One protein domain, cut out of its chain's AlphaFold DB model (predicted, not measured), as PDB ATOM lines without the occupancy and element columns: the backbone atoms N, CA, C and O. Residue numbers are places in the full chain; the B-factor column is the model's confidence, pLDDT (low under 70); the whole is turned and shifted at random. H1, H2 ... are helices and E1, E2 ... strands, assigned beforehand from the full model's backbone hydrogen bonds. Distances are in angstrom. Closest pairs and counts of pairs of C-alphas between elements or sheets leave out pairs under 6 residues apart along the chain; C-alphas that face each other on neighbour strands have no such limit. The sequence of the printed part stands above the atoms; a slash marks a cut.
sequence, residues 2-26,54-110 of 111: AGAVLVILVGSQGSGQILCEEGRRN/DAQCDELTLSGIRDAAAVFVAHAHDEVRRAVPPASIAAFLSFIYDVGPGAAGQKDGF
ATOM      1  N   ALA A   2      11.308 -15.812  -2.748       66.44
ATOM      2  CA  ALA A   2      10.654 -15.017  -1.690       66.44
ATOM      3  C   ALA A   2       9.604 -13.983  -2.153       66.44
ATOM      4  O   ALA A   2       8.471 -14.044  -1.696       66.44
ATOM      5  N   GLY A   3       9.930 -13.092  -3.100       78.00
ATOM      6  CA  GLY A   3       8.990 -12.053  -3.555       78.00
ATOM      7  C   GLY A   3       7.664 -12.584  -4.123       78.00
ATOM      8  O   GLY A   3       6.622 -11.991  -3.877       78.00
ATOM      9  N   ALA A   4       7.673 -13.729  -4.815       83.12
ATOM     10  CA  ALA A   4       6.444 -14.346  -5.327       83.12
ATOM     11  C   ALA A   4       5.621 -15.011  -4.211       83.12
ATOM     12  O   ALA A   4       4.399 -14.964  -4.244       83.12
ATOM     13  N   VAL A   5       6.289 -15.594  -3.209       85.25
ATOM     14  CA  VAL A   5       5.639 -16.199  -2.034       85.25
ATOM     15  C   VAL A   5       4.949 -15.118  -1.196       85.25
ATOM     16  O   VAL A   5       3.786 -15.263  -0.837       85.25
ATOM     17  N   LEU A   6       5.634 -13.996  -0.952       84.56
ATOM     18  CA  LEU A   6       5.104 -12.879  -0.165       84.56
ATOM     19  C   LEU A   6       3.880 -12.224  -0.826       84.56
ATOM     20  O   LEU A   6       2.903 -11.926  -0.144       84.56
ATOM     21  N   VAL A   7       3.905 -12.061  -2.155       85.62
ATOM     22  CA  VAL A   7       2.762 -11.547  -2.932       85.62
ATOM     23  C   VAL A   7       1.557 -12.491  -2.883       85.62
ATOM     24  O   VAL A   7       0.434 -12.009  -2.926       85.62
ATOM     25  N   ILE A   8       1.744 -13.808  -2.747       85.94
ATOM     26  CA  ILE A   8       0.618 -14.743  -2.569       85.94
ATOM     27  C   ILE A   8       0.036 -14.631  -1.151       85.94
ATOM     28  O   ILE A   8      -1.178 -14.556  -0.997       85.94
ATOM     29  N   LEU A   9       0.886 -14.577  -0.121       84.38
ATOM     30  CA  LEU A   9       0.453 -14.584   1.284       84.38
ATOM     31  C   LEU A   9      -0.230 -13.283   1.733       84.38
ATOM     32  O   LEU A   9      -1.249 -13.344   2.414       84.38
ATOM     33  N   VAL A  10       0.321 -12.125   1.349       83.12
ATOM     34  CA  VAL A  10      -0.123 -10.785   1.804       83.12
ATOM     35  C   VAL A  10      -0.891 -10.032   0.711       83.12
ATOM     36  O   VAL A  10      -1.777  -9.223   0.996       83.12
ATOM     37  N   GLY A  11      -0.603 -10.329  -0.560       80.38
ATOM     38  CA  GLY A  11      -1.156  -9.597  -1.696       80.38
ATOM     39  C   GLY A  11      -0.652  -8.157  -1.762       80.38
ATOM     40  O   GLY A  11       0.379  -7.787  -1.198       80.38
ATOM     41  N   SER A  12      -1.421  -7.324  -2.452       64.06
ATOM     42  CA  SER A  12      -1.444  -5.878  -2.241       64.06
ATOM     43  C   SER A  12      -2.900  -5.455  -2.046       64.06
ATOM     44  O   SER A  12      -3.812  -6.091  -2.577       64.06
ATOM     45  N   GLN A  13      -3.140  -4.414  -1.244       56.19
ATOM     46  CA  GLN A  13      -4.494  -3.960  -0.888       56.19
ATOM     47  C   GLN A  13      -5.376  -5.041  -0.218       56.19
ATOM     48  O   GLN A  13      -6.555  -5.155  -0.546       56.19
ATOM     49  N   GLY A  14      -4.825  -5.834   0.709       56.59
ATOM     50  CA  GLY A  14      -5.625  -6.730   1.556       56.59
ATOM     51  C   GLY A  14      -6.330  -7.867   0.804       56.59
ATOM     52  O   GLY A  14      -7.513  -8.115   1.020       56.59
ATOM     53  N   SER A  15      -5.611  -8.539  -0.097       63.12
ATOM     54  CA  SER A  15      -6.136  -9.631  -0.937       63.12
ATOM     55  C   SER A  15      -5.247 -10.885  -0.958       63.12
ATOM     56  O   SER A  15      -5.416 -11.760  -1.806       63.12
ATOM     57  N   GLY A  16      -4.278 -10.968  -0.041       80.00
ATOM     58  CA  GLY A  16      -3.428 -12.141   0.141       80.00
ATOM     59  C   GLY A  16      -4.138 -13.313   0.810       80.00
ATOM     60  O   GLY A  16      -5.132 -13.135   1.517       80.00
ATOM     61  N   GLN A  17      -3.577 -14.505   0.609       85.25
ATOM     62  CA  GLN A  17      -4.121 -15.781   1.069       85.25
ATOM     63  C   GLN A  17      -4.511 -15.756   2.558       85.25
ATOM     64  O   GLN A  17      -5.654 -16.063   2.879       85.25
ATOM     65  N   ILE A  18      -3.615 -15.284   3.437       81.75
ATOM     66  CA  ILE A  18      -3.825 -15.298   4.897       81.75
ATOM     67  C   ILE A  18      -5.041 -14.455   5.298       81.75
ATOM     68  O   ILE A  18      -5.862 -14.895   6.093       81.75
ATOM     69  N   LEU A  19      -5.222 -13.267   4.713       82.38
ATOM     70  CA  LEU A  19      -6.369 -12.411   5.035       82.38
ATOM     71  C   LEU A  19      -7.697 -12.977   4.497       82.38
ATOM     72  O   LEU A  19      -8.751 -12.730   5.081       82.38
ATOM     73  N   CYS A  20      -7.664 -13.757   3.414       78.38
ATOM     74  CA  CYS A  20      -8.834 -14.494   2.932       78.38
ATOM     75  C   CYS A  20      -9.153 -15.754   3.760       78.38
ATOM     76  O   CYS A  20     -10.291 -16.216   3.707       78.38
ATOM     77  N   GLU A  21      -8.178 -16.299   4.492       81.50
ATOM     78  CA  GLU A  21      -8.309 -17.494   5.337       81.50
ATOM     79  C   GLU A  21      -8.703 -17.134   6.787       81.50
ATOM     80  O   GLU A  21      -9.702 -17.644   7.290       81.50
ATOM     81  N   GLU A  22      -7.974 -16.212   7.423       83.25
ATOM     82  CA  GLU A  22      -8.151 -15.770   8.822       83.25
ATOM     83  C   GLU A  22      -9.256 -14.698   8.973       83.25
ATOM     84  O   GLU A  22     -10.118 -14.767   9.852       83.25
ATOM     85  N   GLY A  23      -9.241 -13.683   8.096       86.12
ATOM     86  CA  GLY A  23     -10.057 -12.468   8.209       86.12
ATOM     87  C   GLY A  23      -9.548 -11.461   9.259       86.12
ATOM     88  O   GLY A  23      -9.166 -11.815  10.370       86.12
ATOM     89  N   ARG A  24      -9.572 -10.159   8.935       91.69
ATOM     90  CA  ARG A  24      -9.044  -9.099   9.819       91.69
ATOM     91  C   ARG A  24      -9.978  -8.749  10.976       91.69
ATOM     92  O   ARG A  24     -11.170  -8.497  10.780       91.69
ATOM     93  N   ARG A  25      -9.409  -8.617  12.180       95.19
ATOM     94  CA  ARG A  25     -10.102  -8.149  13.392       95.19
ATOM     95  C   ARG A  25      -9.272  -7.111  14.158       95.19
ATOM     96  O   ARG A  25      -8.531  -7.445  15.072       95.19
ATOM     97  N   ASN A  26      -9.423  -5.829  13.818       96.50
ATOM     98  CA  ASN A  26      -8.659  -4.714  14.416       96.50
ATOM     99  C   ASN A  26      -8.829  -4.532  15.941       96.50
ATOM    100  O   ASN A  26      -8.056  -3.799  16.544       96.50
ATOM    101  N   ASP A  54      -4.820  -0.965  10.652       92.19
ATOM    102  CA  ASP A  54      -4.584  -1.850   9.508       92.19
ATOM    103  C   ASP A  54      -3.099  -2.088   9.212       92.19
ATOM    104  O   ASP A  54      -2.702  -3.227   8.990       92.19
ATOM    105  N   ALA A  55      -2.270  -1.044   9.311       91.12
ATOM    106  CA  ALA A  55      -0.825  -1.156   9.128       91.12
ATOM    107  C   ALA A  55      -0.149  -1.997  10.228       91.12
ATOM    108  O   ALA A  55       0.802  -2.719   9.947       91.12
ATOM    109  N   GLN A  56      -0.651  -1.956  11.467       94.25
ATOM    110  CA  GLN A  56      -0.144  -2.808  12.551       94.25
ATOM    111  C   GLN A  56      -0.559  -4.272  12.346       94.25
ATOM    112  O   GLN A  56       0.232  -5.168  12.627       94.25
ATOM    113  N   CYS A  57      -1.754  -4.532  11.809       93.50
ATOM    114  CA  CYS A  57      -2.150  -5.881  11.400       93.50
ATOM    115  C   CYS A  57      -1.286  -6.406  10.242       93.50
ATOM    116  O   CYS A  57      -0.790  -7.530  10.313       93.50
ATOM    117  N   ASP A  58      -1.005  -5.569   9.235       90.12
ATOM    118  CA  ASP A  58      -0.063  -5.902   8.160       90.12
ATOM    119  C   ASP A  58       1.340  -6.222   8.722       90.12
ATOM    120  O   ASP A  58       1.964  -7.197   8.306       90.12
ATOM    121  N   GLU A  59       1.836  -5.454   9.701       90.69
ATOM    122  CA  GLU A  59       3.128  -5.688  10.364       90.69
ATOM    123  C   GLU A  59       3.172  -6.990  11.184       90.69
ATOM    124  O   GLU A  59       4.160  -7.724  11.090       90.69
ATOM    125  N   LEU A  60       2.116  -7.315  11.941       90.38
ATOM    126  CA  LEU A  60       2.009  -8.568  12.707       90.38
ATOM    127  C   LEU A  60       1.924  -9.790  11.780       90.38
ATOM    128  O   LEU A  60       2.662 -10.761  11.963       90.38
ATOM    129  N   THR A  61       1.107  -9.713  10.727       88.38
ATOM    130  CA  THR A  61       1.031 -10.737   9.674       88.38
ATOM    131  C   THR A  61       2.381 -10.922   8.979       88.38
ATOM    132  O   THR A  61       2.865 -12.048   8.842       88.38
ATOM    133  N   LEU A  62       3.070  -9.830   8.632       88.50
ATOM    134  CA  LEU A  62       4.429  -9.881   8.089       88.50
ATOM    135  C   LEU A  62       5.462 -10.446   9.075       88.50
ATOM    136  O   LEU A  62       6.464 -10.990   8.609       88.50
ATOM    137  N   SER A  63       5.261 -10.336  10.392       88.25
ATOM    138  CA  SER A  63       6.117 -11.001  11.382       88.25
ATOM    139  C   SER A  63       5.901 -12.511  11.355       88.25
ATOM    140  O   SER A  63       6.840 -13.237  11.040       88.25
ATOM    141  N   GLY A  64       4.664 -12.982  11.546       86.62
ATOM    142  CA  GLY A  64       4.375 -14.420  11.577       86.62
ATOM    143  C   GLY A  64       4.766 -15.149  10.283       86.62
ATOM    144  O   GLY A  64       5.248 -16.276  10.338       86.62
ATOM    145  N   ILE A  65       4.672 -14.497   9.115       87.44
ATOM    146  CA  ILE A  65       5.189 -15.048   7.846       87.44
ATOM    147  C   ILE A  65       6.718 -15.231   7.875       87.44
ATOM    148  O   ILE A  65       7.230 -16.193   7.301       87.44
ATOM    149  N   ARG A  66       7.475 -14.319   8.506       88.62
ATOM    150  CA  ARG A  66       8.941 -14.444   8.642       88.62
ATOM    151  C   ARG A  66       9.303 -15.574   9.597       88.62
ATOM    152  O   ARG A  66      10.223 -16.327   9.290       88.62
ATOM    153  N   ASP A  67       8.563 -15.712  10.690       86.38
ATOM    154  CA  ASP A  67       8.761 -16.771  11.680       86.38
ATOM    155  C   ASP A  67       8.451 -18.147  11.060       86.38
ATOM    156  O   ASP A  67       9.290 -19.052  11.084       86.38
ATOM    157  N   ALA A  68       7.328 -18.264  10.340       86.19
ATOM    158  CA  ALA A  68       6.989 -19.432   9.528       86.19
ATOM    159  C   ALA A  68       8.055 -19.746   8.460       86.19
ATOM    160  O   ALA A  68       8.434 -20.904   8.262       86.19
ATOM    161  N   ALA A  69       8.585 -18.723   7.780       87.75
ATOM    162  CA  ALA A  69       9.649 -18.891   6.793       87.75
ATOM    163  C   ALA A  69      10.982 -19.335   7.422       87.75
ATOM    164  O   ALA A  69      11.713 -20.102   6.795       87.75
ATOM    165  N   ALA A  70      11.294 -18.899   8.645       87.25
ATOM    166  CA  ALA A  70      12.472 -19.345   9.383       87.25
ATOM    167  C   ALA A  70      12.363 -20.833   9.760       87.25
ATOM    168  O   ALA A  70      13.301 -21.589   9.501       87.25
ATOM    169  N   VAL A  71      11.200 -21.271  10.262       84.44
ATOM    170  CA  VAL A  71      10.897 -22.691  10.530       84.44
ATOM    171  C   VAL A  71      11.010 -23.522   9.246       84.44
ATOM    172  O   VAL A  71      11.745 -24.511   9.208       84.44
ATOM    173  N   PHE A  72      10.389 -23.083   8.146       86.00
ATOM    174  CA  PHE A  72      10.509 -23.768   6.854       86.00
ATOM    175  C   PHE A  72      11.966 -23.874   6.371       86.00
ATOM    176  O   PHE A  72      12.375 -24.926   5.886       86.00
ATOM    177  N   VAL A  73      12.779 -22.822   6.513       87.06
ATOM    178  CA  VAL A  73      14.196 -22.852   6.107       87.06
ATOM    179  C   VAL A  73      15.038 -23.776   6.991       87.06
ATOM    180  O   VAL A  73      15.918 -24.455   6.460       87.06
ATOM    181  N   ALA A  74      14.756 -23.839   8.295       85.62
ATOM    182  CA  ALA A  74      15.466 -24.703   9.235       85.62
ATOM    183  C   ALA A  74      15.190 -26.202   9.002       85.62
ATOM    184  O   ALA A  74      16.115 -27.007   9.103       85.62
ATOM    185  N   HIS A  75      13.952 -26.574   8.650       83.75
ATOM    186  CA  HIS A  75      13.543 -27.981   8.529       83.75
ATOM    187  C   HIS A  75      13.490 -28.510   7.081       83.75
ATOM    188  O   HIS A  75      13.686 -29.706   6.860       83.75
ATOM    189  N   ALA A  76      13.264 -27.667   6.063       85.00
ATOM    190  CA  ALA A  76      13.213 -28.124   4.672       85.00
ATOM    191  C   ALA A  76      14.615 -28.274   4.057       85.00
ATOM    192  O   ALA A  76      15.425 -27.340   4.067       85.00
ATOM    193  N   HIS A  77      14.881 -29.432   3.440       86.75
ATOM    194  CA  HIS A  77      16.152 -29.679   2.758       86.75
ATOM    195  C   HIS A  77      16.363 -28.720   1.575       86.75
ATOM    196  O   HIS A  77      15.422 -28.260   0.921       86.75
ATOM    197  N   ASP A  78      17.628 -28.442   1.277       85.25
ATOM    198  CA  ASP A  78      18.053 -27.414   0.324       85.25
ATOM    199  C   ASP A  78      17.532 -27.667  -1.107       85.25
ATOM    200  O   ASP A  78      17.263 -26.742  -1.873       85.25
ATOM    201  N   GLU A  79      17.330 -28.938  -1.450       86.69
ATOM    202  CA  GLU A  79      16.760 -29.401  -2.720       86.69
ATOM    203  C   GLU A  79      15.247 -29.171  -2.794       86.69
ATOM    204  O   GLU A  79      14.752 -28.685  -3.810       86.69
ATOM    205  N   VAL A  80      14.521 -29.425  -1.699       81.56
ATOM    206  CA  VAL A  80      13.080 -29.143  -1.580       81.56
ATOM    207  C   VAL A  80      12.839 -27.642  -1.749       81.56
ATOM    208  O   VAL A  80      12.011 -27.233  -2.562       81.56
ATOM    209  N   ARG A  81      13.653 -26.808  -1.086       82.69
ATOM    210  CA  ARG A  81      13.606 -25.338  -1.210       82.69
ATOM    211  C   ARG A  81      13.929 -24.809  -2.619       82.69
ATOM    212  O   ARG A  81      13.609 -23.656  -2.905       82.69
ATOM    213  N   ARG A  82      14.520 -25.624  -3.504       85.12
ATOM    214  CA  ARG A  82      14.729 -25.308  -4.933       85.12
ATOM    215  C   ARG A  82      13.646 -25.871  -5.858       85.12
ATOM    216  O   ARG A  82      13.350 -25.236  -6.865       85.12
ATOM    217  N   ALA A  83      13.094 -27.044  -5.551       87.69
ATOM    218  CA  ALA A  83      12.174 -27.767  -6.431       87.69
ATOM    219  C   ALA A  83      10.692 -27.386  -6.248       87.69
ATOM    220  O   ALA A  83       9.912 -27.502  -7.192       87.69
ATOM    221  N   VAL A  84      10.286 -26.948  -5.051       87.62
ATOM    222  CA  VAL A  84       8.875 -26.673  -4.736       87.62
ATOM    223  C   VAL A  84       8.413 -25.328  -5.339       87.62
ATOM    224  O   VAL A  84       9.074 -24.307  -5.123       87.62
ATOM    225  N   PRO A  85       7.278 -25.275  -6.073       91.81
ATOM    226  CA  PRO A  85       6.758 -24.033  -6.651       91.81
ATOM    227  C   PRO A  85       6.391 -22.968  -5.598       91.81
ATOM    228  O   PRO A  85       5.920 -23.325  -4.517       91.81
ATOM    229  N   PRO A  86       6.484 -21.656  -5.908       89.31
ATOM    230  CA  PRO A  86       6.178 -20.586  -4.951       89.31
ATOM    231  C   PRO A  86       4.786 -20.657  -4.309       89.31
ATOM    232  O   PRO A  86       4.662 -20.335  -3.134       89.31
ATOM    233  N   ALA A  87       3.759 -21.113  -5.035       88.62
ATOM    234  CA  ALA A  87       2.411 -21.291  -4.483       88.62
ATOM    235  C   ALA A  87       2.337 -22.434  -3.456       88.62
ATOM    236  O   ALA A  87       1.658 -22.311  -2.444       88.62
ATOM    237  N   SER A  88       3.085 -23.520  -3.669       91.31
ATOM    238  CA  SER A  88       3.187 -24.618  -2.703       91.31
ATOM    239  C   SER A  88       4.006 -24.220  -1.471       91.31
ATOM    240  O   SER A  88       3.674 -24.648  -0.372       91.31
ATOM    241  N   ILE A  89       5.022 -23.358  -1.626       90.44
ATOM    242  CA  ILE A  89       5.708 -22.738  -0.479       90.44
ATOM    243  C   ILE A  89       4.743 -21.812   0.275       90.44
ATOM    244  O   ILE A  89       4.680 -21.890   1.493       90.44
ATOM    245  N   ALA A  90       3.961 -20.978  -0.421       90.06
ATOM    246  CA  ALA A  90       2.976 -20.099   0.215       90.06
ATOM    247  C   ALA A  90       1.933 -20.894   1.020       90.06
ATOM    248  O   ALA A  90       1.772 -20.629   2.203       90.06
ATOM    249  N   ALA A  91       1.326 -21.936   0.447       89.00
ATOM    250  CA  ALA A  91       0.395 -22.802   1.176       89.00
ATOM    251  C   ALA A  91       1.027 -23.435   2.435       89.00
ATOM    252  O   ALA A  91       0.389 -23.501   3.481       89.00
ATOM    253  N   PHE A  92       2.299 -23.843   2.364       88.38
ATOM    254  CA  PHE A  92       3.036 -24.389   3.509       88.38
ATOM    255  C   PHE A  92       3.331 -23.328   4.583       88.38
ATOM    256  O   PHE A  92       3.273 -23.626   5.771       88.38
ATOM    257  N   LEU A  93       3.613 -22.082   4.186       89.25
ATOM    258  CA  LEU A  93       3.810 -20.969   5.121       89.25
ATOM    259  C   LEU A  93       2.498 -20.447   5.721       89.25
ATOM    260  O   LEU A  93       2.526 -20.031   6.870       89.25
ATOM    261  N   SER A  94       1.370 -20.501   4.999       87.69
ATOM    262  CA  SER A  94       0.035 -20.265   5.575       87.69
ATOM    263  C   SER A  94      -0.284 -21.337   6.623       87.69
ATOM    264  O   SER A  94      -0.611 -20.996   7.751       87.69
ATOM    265  N   PHE A  95      -0.037 -22.621   6.336       86.06
ATOM    266  CA  PHE A  95      -0.219 -23.688   7.328       86.06
ATOM    267  C   PHE A  95       0.678 -23.525   8.572       86.06
ATOM    268  O   PHE A  95       0.223 -23.739   9.691       86.06
ATOM    269  N   ILE A  96       1.939 -23.096   8.420       83.50
ATOM    270  CA  ILE A  96       2.793 -22.758   9.577       83.50
ATOM    271  C   ILE A  96       2.356 -21.428  10.231       83.50
ATOM    272  O   ILE A  96       2.633 -21.212  11.400       83.50
ATOM    273  N   TYR A  97       1.650 -20.533   9.542       83.38
ATOM    274  CA  TYR A  97       1.078 -19.342  10.173       83.38
ATOM    275  C   TYR A  97      -0.163 -19.687  11.009       83.38
ATOM    276  O   TYR A  97      -0.285 -19.199  12.125       83.38
ATOM    277  N   ASP A  98      -1.054 -20.539  10.508       78.50
ATOM    278  CA  ASP A  98      -2.218 -21.080  11.225       78.50
ATOM    279  C   ASP A  98      -1.775 -21.932  12.434       78.50
ATOM    280  O   ASP A  98      -2.235 -21.712  13.553       78.50
ATOM    281  N   VAL A  99      -0.797 -22.833  12.234       73.94
ATOM    282  CA  VAL A  99      -0.421 -23.869  13.216       73.94
ATOM    283  C   VAL A  99       0.954 -23.665  13.904       73.94
ATOM    284  O   VAL A  99       0.998 -23.829  15.111       73.94
ATOM    285  N   GLY A 100       2.060 -23.274  13.230       63.16
ATOM    286  CA  GLY A 100       3.385 -22.842  13.806       63.16
ATOM    287  C   GLY A 100       4.450 -23.923  14.166       63.16
ATOM    288  O   GLY A 100       4.336 -24.959  13.555       63.16
ATOM    289  N   PRO A 101       5.419 -23.774  15.136       50.16
ATOM    290  CA  PRO A 101       6.282 -24.821  15.818       50.16
ATOM    291  C   PRO A 101       5.832 -25.912  16.905       50.16
ATOM    292  O   PRO A 101       6.043 -27.072  16.595       50.16
ATOM    293  N   GLY A 102       5.305 -25.751  18.147       54.34
ATOM    294  CA  GLY A 102       4.878 -26.910  19.007       54.34
ATOM    295  C   GLY A 102       4.005 -26.826  20.316       54.34
ATOM    296  O   GLY A 102       4.270 -27.640  21.205       54.34
ATOM    297  N   ALA A 103       2.972 -25.978  20.492       56.75
ATOM    298  CA  ALA A 103       2.037 -25.918  21.643       56.75
ATOM    299  C   ALA A 103       0.700 -25.146  21.380       56.75
ATOM    300  O   ALA A 103       0.433 -24.620  20.307       56.75
ATOM    301  N   ALA A 104      -0.200 -25.091  22.377       52.97
ATOM    302  CA  ALA A 104      -1.531 -24.479  22.239       52.97
ATOM    303  C   ALA A 104      -1.540 -22.949  22.459       52.97
ATOM    304  O   ALA A 104      -1.189 -22.467  23.536       52.97
ATOM    305  N   GLY A 105      -2.033 -22.195  21.472       55.47
ATOM    306  CA  GLY A 105      -2.365 -20.764  21.574       55.47
ATOM    307  C   GLY A 105      -1.201 -19.786  21.420       55.47
ATOM    308  O   GLY A 105      -1.411 -18.598  21.180       55.47
ATOM    309  N   GLN A 106       0.029 -20.277  21.448       54.41
ATOM    310  CA  GLN A 106       1.056 -19.745  20.557       54.41
ATOM    311  C   GLN A 106       0.730 -20.235  19.135       54.41
ATOM    312  O   GLN A 106       0.069 -21.263  18.971       54.41
ATOM    313  N   LYS A 107       1.195 -19.532  18.098       51.03
ATOM    314  CA  LYS A 107       1.235 -20.113  16.749       51.03
ATOM    315  C   LYS A 107       2.375 -21.125  16.758       51.03
ATOM    316  O   LYS A 107       3.480 -20.750  16.363       51.03
ATOM    317  N   ASP A 108       2.148 -22.336  17.305       54.59
ATOM    318  CA  ASP A 108       3.146 -23.408  17.321       54.59
ATOM    319  C   ASP A 108       2.699 -24.930  17.118       54.59
ATOM    320  O   ASP A 108       2.106 -25.533  17.996       54.59
ATOM    321  N   GLY A 109       3.035 -25.609  15.982       49.03
ATOM    322  CA  GLY A 109       2.948 -27.066  15.645       49.03
ATOM    323  C   GLY A 109       3.652 -27.607  14.334       49.03
ATOM    324  O   GLY A 109       2.972 -28.107  13.438       49.03
ATOM    325  N   PHE A 110       4.998 -27.551  14.221       50.84
ATOM    326  CA  PHE A 110       5.914 -28.030  13.154       50.84
ATOM    327  C   PHE A 110       7.383 -28.315  13.623       50.84
ATOM    328  O   PHE A 110       8.313 -28.196  12.818       50.84
TER     329      PHE A 110
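Overview. This is residues 2 to 26 and 54 to 110 of the 111 residues of an uncharacterized protein of Comamonadaceae bacterium OH3737_COT-264 (UniProt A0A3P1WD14). A long helix, H3, is crossed at nearly a right angle by a shorter helix, H5, which packs on residues 64 to 72 of H3 with its residues 93 to 97. H1 packs on H5, H2 lies next to H1 along the chain, H4 lies in the turn from H3 to H5, and a small hairpin of two short strands, E1 and E2, lies beyond the end of H5. The printed part has 82 residues, with five named helices and two named strands in the order H1 H2 H3 H4 H5 E1 E2. The sheet, in the order E1 - E2, is antiparallel, and the class is mostly helix. The whole is compact, with a radius of gyration of the C-alphas of 12.5 A and spans of 38 by 30 by 17 A.

Arrangement. Strands E1, residues 102 to 104, and E2, residues 107 to 109, form a hairpin, antiparallel at 125 degrees, with N 103 and O 108 within hydrogen-bond range at 2.7 A. H5, residues 86 to 98, comes closest to E2 at the C-alphas of Asp 98 and Lys 107, 6.6 A apart. H3, residues 54 to 75, touches H5 about perpendicular at 73 degrees, closest at the C-alphas of Ala 68 and Ile 96, 5.4 A; H3 touches H5 with residues 64 to 72 alone, and H5 touches H3 with residues 93 to 97 alone. H1, residues 2 to 9, touches H5 at a steep tilt of 58 degrees, the same way, closest at the C-alphas of Val 5 and Ala 90, 5.2 A. H1 and H3 are near each other, with 8 pairs of C-alphas within 10 A. H2, residues 17 to 21, only just touches H1, with 3 pairs of C-alphas within 8 A, and only at the corner by their link; the closest C-alphas are those of Leu 9 and Gln 17, 4.7 A. H4, residues 80 to 83, is close to H3 but not clearly touching, closest at the C-alphas of Val 73 and Arg 81, 7.8 A. In H1, H2, H3 and H5 every O i to N i+4 pair is within hydrogen-bond range; H4 is too short for such a pair.

Along the chain. H3 is 31.8 A long, from C-alpha 54 at (-4.584, -1.850, 9.508) to C-alpha 75 at (13.543, -27.981, 8.529). H5 measures 18.2 A, H1 10.6 A, E1 7.6 A, E2 7.2 A, H2 6.2 A and H4 5.1 A. H1 begins at C-alpha 2 at (10.654, -15.017, -1.690), and E2 ends at C-alpha 109 at (2.948, -27.066, 15.645).

Size, cuts and confidence. The C-alphas farthest apart are those of Asn 26 and Glu 79, 39.4 A. Residues 27 to 53 are not printed, and C-alphas 26 and 54 are 7.0 A apart across the cut. Of the links that are printed whole, no link is long. The mean pLDDT of the printed part is 80.6; residue 2, residues 12 to 15 and residues 100 to 110 are under 70.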